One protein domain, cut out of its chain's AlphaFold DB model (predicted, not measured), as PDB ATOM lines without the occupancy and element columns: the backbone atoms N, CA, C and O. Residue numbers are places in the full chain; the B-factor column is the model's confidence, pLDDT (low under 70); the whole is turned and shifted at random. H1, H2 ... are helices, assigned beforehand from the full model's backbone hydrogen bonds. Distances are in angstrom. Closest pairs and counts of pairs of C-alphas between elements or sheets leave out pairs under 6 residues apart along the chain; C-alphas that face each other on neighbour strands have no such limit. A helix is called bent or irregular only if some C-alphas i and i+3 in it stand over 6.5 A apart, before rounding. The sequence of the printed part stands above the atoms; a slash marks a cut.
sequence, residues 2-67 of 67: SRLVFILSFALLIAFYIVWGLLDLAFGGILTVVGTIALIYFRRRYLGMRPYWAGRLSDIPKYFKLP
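This is residues 2 to 67 of the 67 residues of an uncharacterized protein of Pontibacter chinhatensis (UniProt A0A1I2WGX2). Picture a long helical hairpin, H1 and H2 side by side and nearly straight against each other, with a tail of residues 47 to 67 that trails away beyond the far end of H2. The two helices make a flat, narrow body, and the tail adds to its length. The printed part has 66 residues, with two named helices, H1 then H2, and no named strand; its class is all helix. It is only just extended, close to loose, with a radius of gyration of the C-alphas of 16.6 A, and the C-alphas span 50 by 27 by 21 A.

Start with H1, residues 3 to 22, the longest helix by residues, and look from it to H2, residues 28 to 46. The two touch, with 16 pairs of C-alphas within 8 A. Look for their closest C-alphas at Trp 20 and Gly 28, 5.3 A apart. Their lines stand at a shallow tilt of 8 degrees, and they run opposite ways. Their centres are 11.0 A apart. They form a helical hairpin, joined by a tight link of 5 residues. In both H1 and H2, every O i to N i+4 pair is within hydrogen-bond range.

Find C-alpha 3 at (-23.146, -17.265, -0.696); from there H1 runs 29.2 A to C-alpha 22 at (-51.285, -22.388, -6.463). Past the link, H2 begins at C-alpha 28 and runs 26.8 A to C-alpha 46 at (-20.068, -10.732, -8.346). Neither helix is bent.

The outline is elongated, and the two C-alphas farthest apart, those of Leu 22 and Tyr 63, are 50.3 A from each other. Residues 47 to 67 hold no named element, and their C-alphas lie 13 to 27 A from the mean of the C-alphas. The printed part has no cut and ends at Pro 67, the chain's last residue. In the B-factor column, the mean pLDDT of the printed part is 77.5, and residues 45 to 67 are under 70.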
ATOM      1  N   SER A   2     -22.898 -12.460  -1.464       83.69
ATOM      2  CA  SER A   2     -22.420 -13.499  -0.562       83.69
ATOM      3  C   SER A   2     -23.160 -14.804  -0.864       83.69
ATOM      4  O   SER A   2     -24.256 -14.800  -1.436       83.69
ATOM      5  N   ARG A   3     -22.557 -15.934  -0.488       83.25
ATOM      6  CA  ARG A   3     -23.146 -17.265  -0.696       83.25
ATOM      7  C   ARG A   3     -24.559 -17.356  -0.108       83.25
ATOM      8  O   ARG A   3     -25.443 -17.905  -0.752       83.25
ATOM      9  N   LEU A   4     -24.763 -16.746   1.063       87.12
ATOM     10  CA  LEU A   4     -26.058 -16.651   1.740       87.12
ATOM     11  C   LEU A   4     -27.099 -15.903   0.907       87.12
ATOM     12  O   LEU A   4     -28.186 -16.427   0.700       87.12
ATOM     13  N   VAL A   5     -26.760 -14.724   0.376       86.88
ATOM     14  CA  VAL A   5     -27.698 -13.936  -0.441       86.88
ATOM     15  C   VAL A   5     -28.096 -14.715  -1.697       86.88
ATOM     16  O   VAL A   5     -29.266 -14.725  -2.050       86.88
ATOM     17  N   PHE A   6     -27.165 -15.437  -2.333       85.50
ATOM     18  CA  PHE A   6     -27.488 -16.287  -3.489       85.50
ATOM     19  C   PHE A   6     -28.477 -17.402  -3.147       85.50
ATOM     20  O   PHE A   6     -29.463 -17.578  -3.858       85.50
ATOM     21  N   ILE A   7     -28.224 -18.129  -2.058       87.62
ATOM     22  CA  ILE A   7     -29.094 -19.224  -1.616       87.62
ATOM     23  C   ILE A   7     -30.483 -18.688  -1.255       87.62
ATOM     24  O   ILE A   7     -31.479 -19.247  -1.707       87.62
ATOM     25  N   LEU A   8     -30.554 -17.580  -0.510       92.75
ATOM     26  CA  LEU A   8     -31.819 -16.954  -0.120       92.75
ATOM     27  C   LEU A   8     -32.620 -16.482  -1.334       92.75
ATOM     28  O   LEU A   8     -33.804 -16.783  -1.432       92.75
ATOM     29  N   SER A   9     -31.985 -15.798  -2.290       89.38
ATOM     30  CA  SER A   9     -32.671 -15.351  -3.506       89.38
ATOM     31  C   SER A   9     -33.150 -16.518  -4.374       89.38
ATOM     32  O   SER A   9     -34.220 -16.429  -4.969       89.38
ATOM     33  N   PHE A  10     -32.394 -17.618  -4.434       88.81
ATOM     34  CA  PHE A  10     -32.798 -18.811  -5.181       88.81
ATOM     35  C   PHE A  10     -33.972 -19.540  -4.507       88.81
ATOM     36  O   PHE A  10     -34.934 -19.903  -5.177       88.81
ATOM     37  N   ALA A  11     -33.939 -19.684  -3.179       92.56
ATOM     38  CA  ALA A  11     -35.045 -20.252  -2.409       92.56
ATOM     39  C   ALA A  11     -36.325 -19.407  -2.536       92.56
ATOM     40  O   ALA A  11     -37.408 -19.952  -2.737       92.56
ATOM     41  N   LEU A  12     -36.193 -18.077  -2.496       92.50
ATOM     42  CA  LEU A  12     -37.305 -17.145  -2.692       92.50
ATOM     43  C   LEU A  12     -37.937 -17.301  -4.084       92.50
ATOM     44  O   LEU A  12     -39.157 -17.291  -4.206       92.50
ATOM     45  N   LEU A  13     -37.120 -17.495  -5.125       91.06
ATOM     46  CA  LEU A  13     -37.602 -17.711  -6.492       91.06
ATOM     47  C   LEU A  13     -38.469 -18.978  -6.606       91.06
ATOM     48  O   LEU A  13     -39.519 -18.956  -7.243       91.06
ATOM     49  N   ILE A  14     -38.043 -20.067  -5.961       89.00
ATOM     50  CA  ILE A  14     -38.797 -21.328  -5.917       89.00
ATOM     51  C   ILE A  14     -40.105 -21.144  -5.139       89.00
ATOM     52  O   ILE A  14     -41.153 -21.600  -5.589       89.00
ATOM     53  N   ALA A  15     -40.068 -20.445  -4.003       90.69
ATOM     54  CA  ALA A  15     -41.272 -20.155  -3.230       90.69
ATOM     55  C   ALA A  15     -42.289 -19.351  -4.057       90.69
ATOM     56  O   ALA A  15     -43.466 -19.705  -4.098       90.69
ATOM     57  N   PHE A  16     -41.829 -18.328  -4.786       88.69
ATOM     58  CA  PHE A  16     -42.680 -17.554  -5.688       88.69
ATOM     59  C   PHE A  16     -43.302 -18.410  -6.789       88.69
ATOM     60  O   PHE A  16     -44.487 -18.253  -7.063       88.69
ATOM     61  N   TYR A  17     -42.543 -19.333  -7.381       87.12
ATOM     62  CA  TYR A  17     -43.068 -20.265  -8.380       87.12
ATOM     63  C   TYR A  17     -44.214 -21.122  -7.844       87.12
ATOM     64  O   TYR A  17     -45.249 -21.241  -8.493       87.12
ATOM     65  N   ILE A  18     -44.036 -21.689  -6.646       87.94
ATOM     66  CA  ILE A  18     -45.048 -22.531  -6.001       87.94
ATOM     67  C   ILE A  18     -46.316 -21.717  -5.737       87.94
ATOM     68  O   ILE A  18     -47.404 -22.155  -6.094       87.94
ATOM     69  N   VAL A  19     -46.180 -20.513  -5.171       89.31
ATOM     70  CA  VAL A  19     -47.320 -19.619  -4.906       89.31
ATOM     71  C   VAL A  19     -48.046 -19.250  -6.202       89.31
ATOM     72  O   VAL A  19     -49.269 -19.300  -6.245       89.31
ATOM     73  N   TRP A  20     -47.314 -18.941  -7.274       89.00
ATOM     74  CA  TRP A  20     -47.909 -18.639  -8.580       89.00
ATOM     75  C   TRP A  20     -48.682 -19.827  -9.163       89.00
ATOM     76  O   TRP A  20     -49.761 -19.635  -9.719       89.00
ATOM     77  N   GLY A  21     -48.150 -21.044  -9.009       83.69
ATOM     78  CA  GLY A  21     -48.825 -22.274  -9.424       83.69
ATOM     79  C   GLY A  21     -50.096 -22.555  -8.620       83.69
ATOM     80  O   GLY A  21     -51.097 -22.963  -9.193       83.69
ATOM     81  N   LEU A  22     -50.092 -22.268  -7.314       87.88
ATOM     82  CA  LEU A  22     -51.285 -22.388  -6.463       87.88
ATOM     83  C   LEU A  22     -52.382 -21.374  -6.820       87.88
ATOM     84  O   LEU A  22     -53.552 -21.630  -6.557       87.88
ATOM     85  N   LEU A  23     -52.010 -20.235  -7.406       89.50
ATOM     86  CA  LEU A  23     -52.937 -19.196  -7.865       89.50
ATOM     87  C   LEU A  23     -53.458 -19.437  -9.294       89.50
ATOM     88  O   LEU A  23     -54.152 -18.578  -9.831       89.50
ATOM     89  N   ASP A  24     -53.111 -20.573  -9.910       84.88
ATOM     90  CA  ASP A  24     -53.500 -20.961 -11.276       84.88
ATOM     91  C   ASP A  24     -53.078 -19.939 -12.354       84.88
ATOM     92  O   ASP A  24     -53.675 -19.777 -13.421       84.88
ATOM     93  N   LEU A  25     -51.999 -19.206 -12.068       80.12
ATOM     94  CA  LEU A  25     -51.453 -18.184 -12.947       80.12
ATOM     95  C   LEU A  25     -50.456 -18.824 -13.924       80.12
ATOM     96  O   LEU A  25     -49.323 -19.157 -13.564       80.12
ATOM     97  N   ALA A  26     -50.843 -18.907 -15.199       73.56
ATOM     98  CA  ALA A  26     -50.095 -19.570 -16.279       73.56
ATOM     99  C   ALA A  26     -48.659 -19.047 -16.529       73.56
ATOM    100  O   ALA A  26     -47.871 -19.681 -17.230       73.56
ATOM    101  N   PHE A  27     -48.286 -17.900 -15.954       79.31
ATOM    102  CA  PHE A  27     -46.997 -17.236 -16.184       79.31
ATOM    103  C   PHE A  27     -45.892 -17.597 -15.176       79.31
ATOM    104  O   PHE A  27     -44.764 -17.114 -15.314       79.31
ATOM    105  N   GLY A  28     -46.156 -18.467 -14.192       75.81
ATOM    106  CA  GLY A  28     -45.172 -18.832 -13.159       75.81
ATOM    107  C   GLY A  28     -43.856 -19.397 -13.718       75.81
ATOM    108  O   GLY A  28     -42.777 -19.067 -13.222       75.81
ATOM    109  N   GLY A  29     -43.922 -20.182 -14.800       78.75
ATOM    110  CA  GLY A  29     -42.739 -20.753 -15.456       78.75
ATOM    111  C   GLY A  29     -41.830 -19.717 -16.132       78.75
ATOM    112  O   GLY A  29     -40.613 -19.870 -16.154       78.75
ATOM    113  N   ILE A  30     -42.388 -18.617 -16.644       84.88
ATOM    114  CA  ILE A  30     -41.584 -17.538 -17.239       84.88
ATOM    115  C   ILE A  30     -40.822 -16.791 -16.138       84.88
ATOM    116  O   ILE A  30     -39.644 -16.467 -16.302       84.88
ATOM    117  N   LEU A  31     -41.469 -16.576 -14.990       83.25
ATOM    118  CA  LEU A  31     -40.874 -15.888 -13.848       83.25
ATOM    119  C   LEU A  31     -39.667 -16.653 -13.280       83.25
ATOM    120  O   LEU A  31     -38.642 -16.040 -12.970       83.25
ATOM    121  N   THR A  32     -39.729 -17.988 -13.224       84.56
ATOM    122  CA  THR A  32     -38.585 -18.815 -12.803       84.56
ATOM    123  C   THR A  32     -37.446 -18.804 -13.805       84.56
ATOM    124  O   THR A  32     -36.290 -18.686 -13.396       84.56
ATOM    125  N   VAL A  33     -37.736 -18.883 -15.105       86.31
ATOM    126  CA  VAL A  33     -36.701 -18.828 -16.147       86.31
ATOM    127  C   VAL A  33     -35.970 -17.484 -16.105       86.31
ATOM    128  O   VAL A  33     -34.744 -17.453 -15.962       86.31
ATOM    129  N   VAL A  34     -36.708 -16.371 -16.145       88.19
ATOM    130  CA  VAL A  34     -36.127 -15.019 -16.127       88.19
ATOM    131  C   VAL A  34     -35.376 -14.762 -14.817       88.19
ATOM    132  O   VAL A  34     -34.240 -14.282 -14.838       88.19
ATOM    133  N   GLY A  35     -35.960 -15.139 -13.677       88.06
ATOM    134  CA  GLY A  35     -35.329 -14.959 -12.373       88.06
ATOM    135  C   GLY A  35     -34.064 -15.797 -12.187       88.06
ATOM    136  O   GLY A  35     -33.084 -15.312 -11.620       88.06
ATOM    137  N   THR A  36     -34.026 -17.017 -12.733       87.69
ATOM    138  CA  THR A  36     -32.825 -17.868 -12.708       87.69
ATOM    139  C   THR A  36     -31.705 -17.264 -13.551       87.69
ATOM    140  O   THR A  36     -30.561 -17.195 -13.093       87.69
ATOM    141  N   ILE A  37     -32.019 -16.762 -14.752       87.62
ATOM    142  CA  ILE A  37     -31.049 -16.070 -15.614       87.62
ATOM    143  C   ILE A  37     -30.482 -14.839 -14.898       87.62
ATOM    144  O   ILE A  37     -29.259 -14.672 -14.846       87.62
ATOM    145  N   ALA A  38     -31.343 -14.019 -14.290       86.19
ATOM    146  CA  ALA A  38     -30.923 -12.850 -13.522       86.19
ATOM    147  C   ALA A  38     -30.005 -13.242 -12.350       86.19
ATOM    148  O   ALA A  38     -28.931 -12.661 -12.178       86.19
ATOM    149  N   LEU A  39     -30.364 -14.278 -11.585       86.69
ATOM    150  CA  LEU A  39     -29.562 -14.788 -10.470       86.69
ATOM    151  C   LEU A  39     -28.175 -15.264 -10.903       86.69
ATOM    152  O   LEU A  39     -27.175 -14.949 -10.249       86.69
ATOM    153  N   ILE A  40     -28.094 -15.990 -12.018       84.88
ATOM    154  CA  ILE A  40     -26.823 -16.443 -12.588       84.88
ATOM    155  C   ILE A  40     -25.997 -15.245 -13.068       84.88
ATOM    156  O   ILE A  40     -24.795 -15.188 -12.791       84.88
ATOM    157  N   TYR A  41     -26.623 -14.275 -13.738       83.12
ATOM    158  CA  TYR A  41     -25.958 -13.059 -14.201       83.12
ATOM    159  C   TYR A  41     -25.333 -12.283 -13.034       83.12
ATOM    160  O   TYR A  41     -24.125 -12.021 -13.043       83.12
ATOM    161  N   PHE A  42     -26.111 -11.998 -11.986       80.94
ATOM    162  CA  PHE A  42     -25.610 -11.305 -10.800       80.94
ATOM    163  C   PHE A  42     -24.524 -12.114 -10.090       80.94
ATOM    164  O   PHE A  42     -23.489 -11.553  -9.727       80.94
ATOM    165  N   ARG A  43     -24.684 -13.437  -9.950       81.06
ATOM    166  CA  ARG A  43     -23.646 -14.294  -9.360       81.06
ATOM    167  C   ARG A  43     -22.335 -14.227 -10.147       81.06
ATOM    168  O   ARG A  43     -21.283 -14.087  -9.528       81.06
ATOM    169  N   ARG A  44     -22.371 -14.278 -11.484       76.00
ATOM    170  CA  ARG A  44     -21.164 -14.170 -12.327       76.00
ATOM    171  C   ARG A  44     -20.521 -12.788 -12.237       76.00
ATOM    172  O   ARG A  44     -19.304 -12.716 -12.071       76.00
ATOM    173  N   ARG A  45     -21.322 -11.713 -12.270       69.31
ATOM    174  CA  ARG A  45     -20.848 -10.330 -12.079       69.31
ATOM    175  C   ARG A  45     -20.129 -10.173 -10.738       69.31
ATOM    176  O   ARG A  45     -19.068  -9.563 -10.686       69.31
ATOM    177  N   TYR A  46     -20.669 -10.771  -9.679       65.69
ATOM    178  CA  TYR A  46     -20.068 -10.732  -8.346       65.69
ATOM    179  C   TYR A  46     -18.848 -11.631  -8.162       65.69
ATOM    180  O   TYR A  46     -17.990 -11.302  -7.353       65.69
ATOM    181  N   LEU A  47     -18.752 -12.743  -8.890       64.31
ATOM    182  CA  LEU A  47     -17.559 -13.594  -8.897       64.31
ATOM    183  C   LEU A  47     -16.418 -13.003  -9.742       64.31
ATOM    184  O   LEU A  47     -15.401 -13.667  -9.922       64.31
ATOM    185  N   GLY A  48     -16.589 -11.799 -10.306       64.12
ATOM    186  CA  GLY A  48     -15.610 -11.193 -11.211       64.12
ATOM    187  C   GLY A  48     -15.325 -12.069 -12.432       64.12
ATOM    188  O   GLY A  48     -14.264 -11.952 -13.047       64.12
ATOM    189  N   MET A  49     -16.245 -12.983 -12.770       65.12
ATOM    190  CA  MET A  49     -16.059 -13.869 -13.906       65.12
ATOM    191  C   MET A  49     -16.042 -13.010 -15.157       65.12
ATOM    192  O   MET A  49     -16.995 -12.280 -15.442       65.12
ATOM    193  N   ARG A  50     -14.940 -13.107 -15.904       63.06
ATOM    194  CA  ARG A  50     -14.852 -12.468 -17.209       63.06
ATOM    195  C   ARG A  50     -16.031 -12.948 -18.058       63.06
ATOM    196  O   ARG A  50     -16.435 -14.111 -17.928       63.06
ATOM    197  N   PRO A  51     -16.586 -12.074 -18.909       64.31
ATOM    198  CA  PRO A  51     -17.593 -12.497 -19.858       64.31
ATOM    199  C   PRO A  51     -17.128 -13.744 -20.612       64.31
ATOM    200  O   PRO A  51     -15.934 -13.930 -20.844       64.31
ATOM    201  N   TYR A  52     -18.061 -14.603 -21.003       62.91
ATOM    202  CA  TYR A  52     -17.755 -15.849 -21.719       62.91
ATOM    203  C   TYR A  52     -16.970 -15.582 -23.016       62.91
ATOM    204  O   TYR A  52     -16.065 -16.339 -23.350       62.91
ATOM    205  N   TRP A  53     -17.222 -14.436 -23.651       59.94
ATOM    206  CA  TRP A  53     -16.487 -13.927 -24.815       59.94
ATOM    207  C   TRP A  53     -15.100 -13.325 -24.515       59.94
ATOM    208  O   TRP A  53     -14.337 -13.001 -25.417       59.94
ATOM    209  N   ALA A  54     -14.746 -13.143 -23.245       60.28
ATOM    210  CA  ALA A  54     -13.441 -12.639 -22.813       60.28
ATOM    211  C   ALA A  54     -12.507 -13.767 -22.319       60.28
ATOM    212  O   ALA A  54     -11.395 -13.505 -21.851       60.28
ATOM    213  N   GLY A  55     -12.955 -15.026 -22.398       63.94
ATOM    214  CA  GLY A  55     -12.161 -16.209 -22.068       63.94
ATOM    215  C   GLY A  55     -11.073 -16.511 -23.106       63.94
ATOM    216  O   GLY A  55     -11.121 -16.055 -24.248       63.94
ATOM    217  N   ARG A  56     -10.069 -17.321 -22.732       61.72
ATOM    218  CA  ARG A  56      -9.054 -17.798 -23.694       61.72
ATOM    219  C   ARG A  56      -9.675 -18.614 -24.828       61.72
ATOM    220  O   ARG A  56      -9.228 -18.442 -25.954       61.72
ATOM    221  N   LEU A  57     -10.706 -19.395 -24.503       64.19
ATOM    222  CA  LEU A  57     -11.475 -20.277 -25.391       64.19
ATOM    223  C   LEU A  57     -12.610 -19.564 -26.142       64.19
ATOM    224  O   LEU A  57     -13.468 -20.214 -26.719       64.19
ATOM    225  N   SER A  58     -12.678 -18.237 -26.066       62.31
ATOM    226  CA  SER A  58     -13.655 -17.483 -26.835       62.31
ATOM    227  C   SER A  58     -13.198 -17.373 -28.286       62.31
ATOM    228  O   SER A  58     -12.160 -16.756 -28.538       62.31
ATOM    229  N   ASP A  59     -14.020 -17.873 -29.207       64.88
ATOM    230  CA  ASP A  59     -13.871 -17.662 -30.654       64.88
ATOM    231  C   ASP A  59     -14.236 -16.233 -31.086       64.88
ATOM    232  O   ASP A  59     -14.028 -15.846 -32.235       64.88
ATOM    233  N   ILE A  60     -14.763 -15.411 -30.167       65.56
ATOM    234  CA  ILE A  60     -15.076 -14.015 -30.462       65.56
ATOM    235  C   ILE A  60     -13.770 -13.219 -30.598       65.56
ATOM    236  O   ILE A  60     -12.940 -13.233 -29.677       65.56
ATOM    237  N   PRO A  61     -13.587 -12.495 -31.716       60.06
ATOM    238  CA  PRO A  61     -12.404 -11.692 -31.953       60.06
ATOM    239  C   PRO A  61     -12.162 -10.663 -30.840       60.06
ATOM    240  O   PRO A  61     -12.976  -9.777 -30.581       60.06
ATOM    241  N   LYS A  62     -11.001 -10.757 -30.180       60.16
ATOM    242  CA  LYS A  62     -10.635  -9.974 -28.979       60.16
ATOM    243  C   LYS A  62     -10.274  -8.505 -29.270       60.16
ATOM    244  O   LYS A  62      -9.630  -7.861 -28.443       60.16
ATOM    245  N   TYR A  63     -10.641  -7.979 -30.438       61.69
ATOM    246  CA  TYR A  63     -10.232  -6.648 -30.903       61.69
ATOM    247  C   TYR A  63     -11.008  -5.513 -30.222       61.69
ATOM    248  O   TYR A  63     -10.527  -4.385 -30.174       61.69
ATOM    249  N   PHE A  64     -12.171  -5.805 -29.632       57.38
ATOM    250  CA  PHE A  64     -12.909  -4.850 -28.808       57.38
ATOM    251  C   PHE A  64     -12.317  -4.807 -27.397       57.38
ATOM    252  O   PHE A  64     -12.841  -5.400 -26.452       57.38
ATOM    253  N   LYS A  65     -11.192  -4.106 -27.249       52.62
ATOM    254  CA  LYS A  65     -10.802  -3.575 -25.943       52.62
ATOM    255  C   LYS A  65     -11.733  -2.397 -25.663       52.62
ATOM    256  O   LYS A  65     -11.636  -1.375 -26.333       52.62
ATOM    257  N   LEU A  66     -12.674  -2.571 -24.735       55.91
ATOM    258  CA  LEU A  66     -13.365  -1.427 -24.139       55.91
ATOM    259  C   LEU A  66     -12.294  -0.530 -23.480       55.91
ATOM    260  O   LEU A  66     -11.369  -1.102 -22.888       55.91
ATOM    261  N   PRO A  67     -12.371   0.804 -23.643       58.06
ATOM    262  CA  PRO A  67     -11.434   1.740 -23.024       58.06
ATOM    263  C   PRO A  67     -11.391   1.595 -21.498       58.06
ATOM    264  O   PRO A  67     -12.429   1.216 -20.902       58.06
TER     265      PRO A  67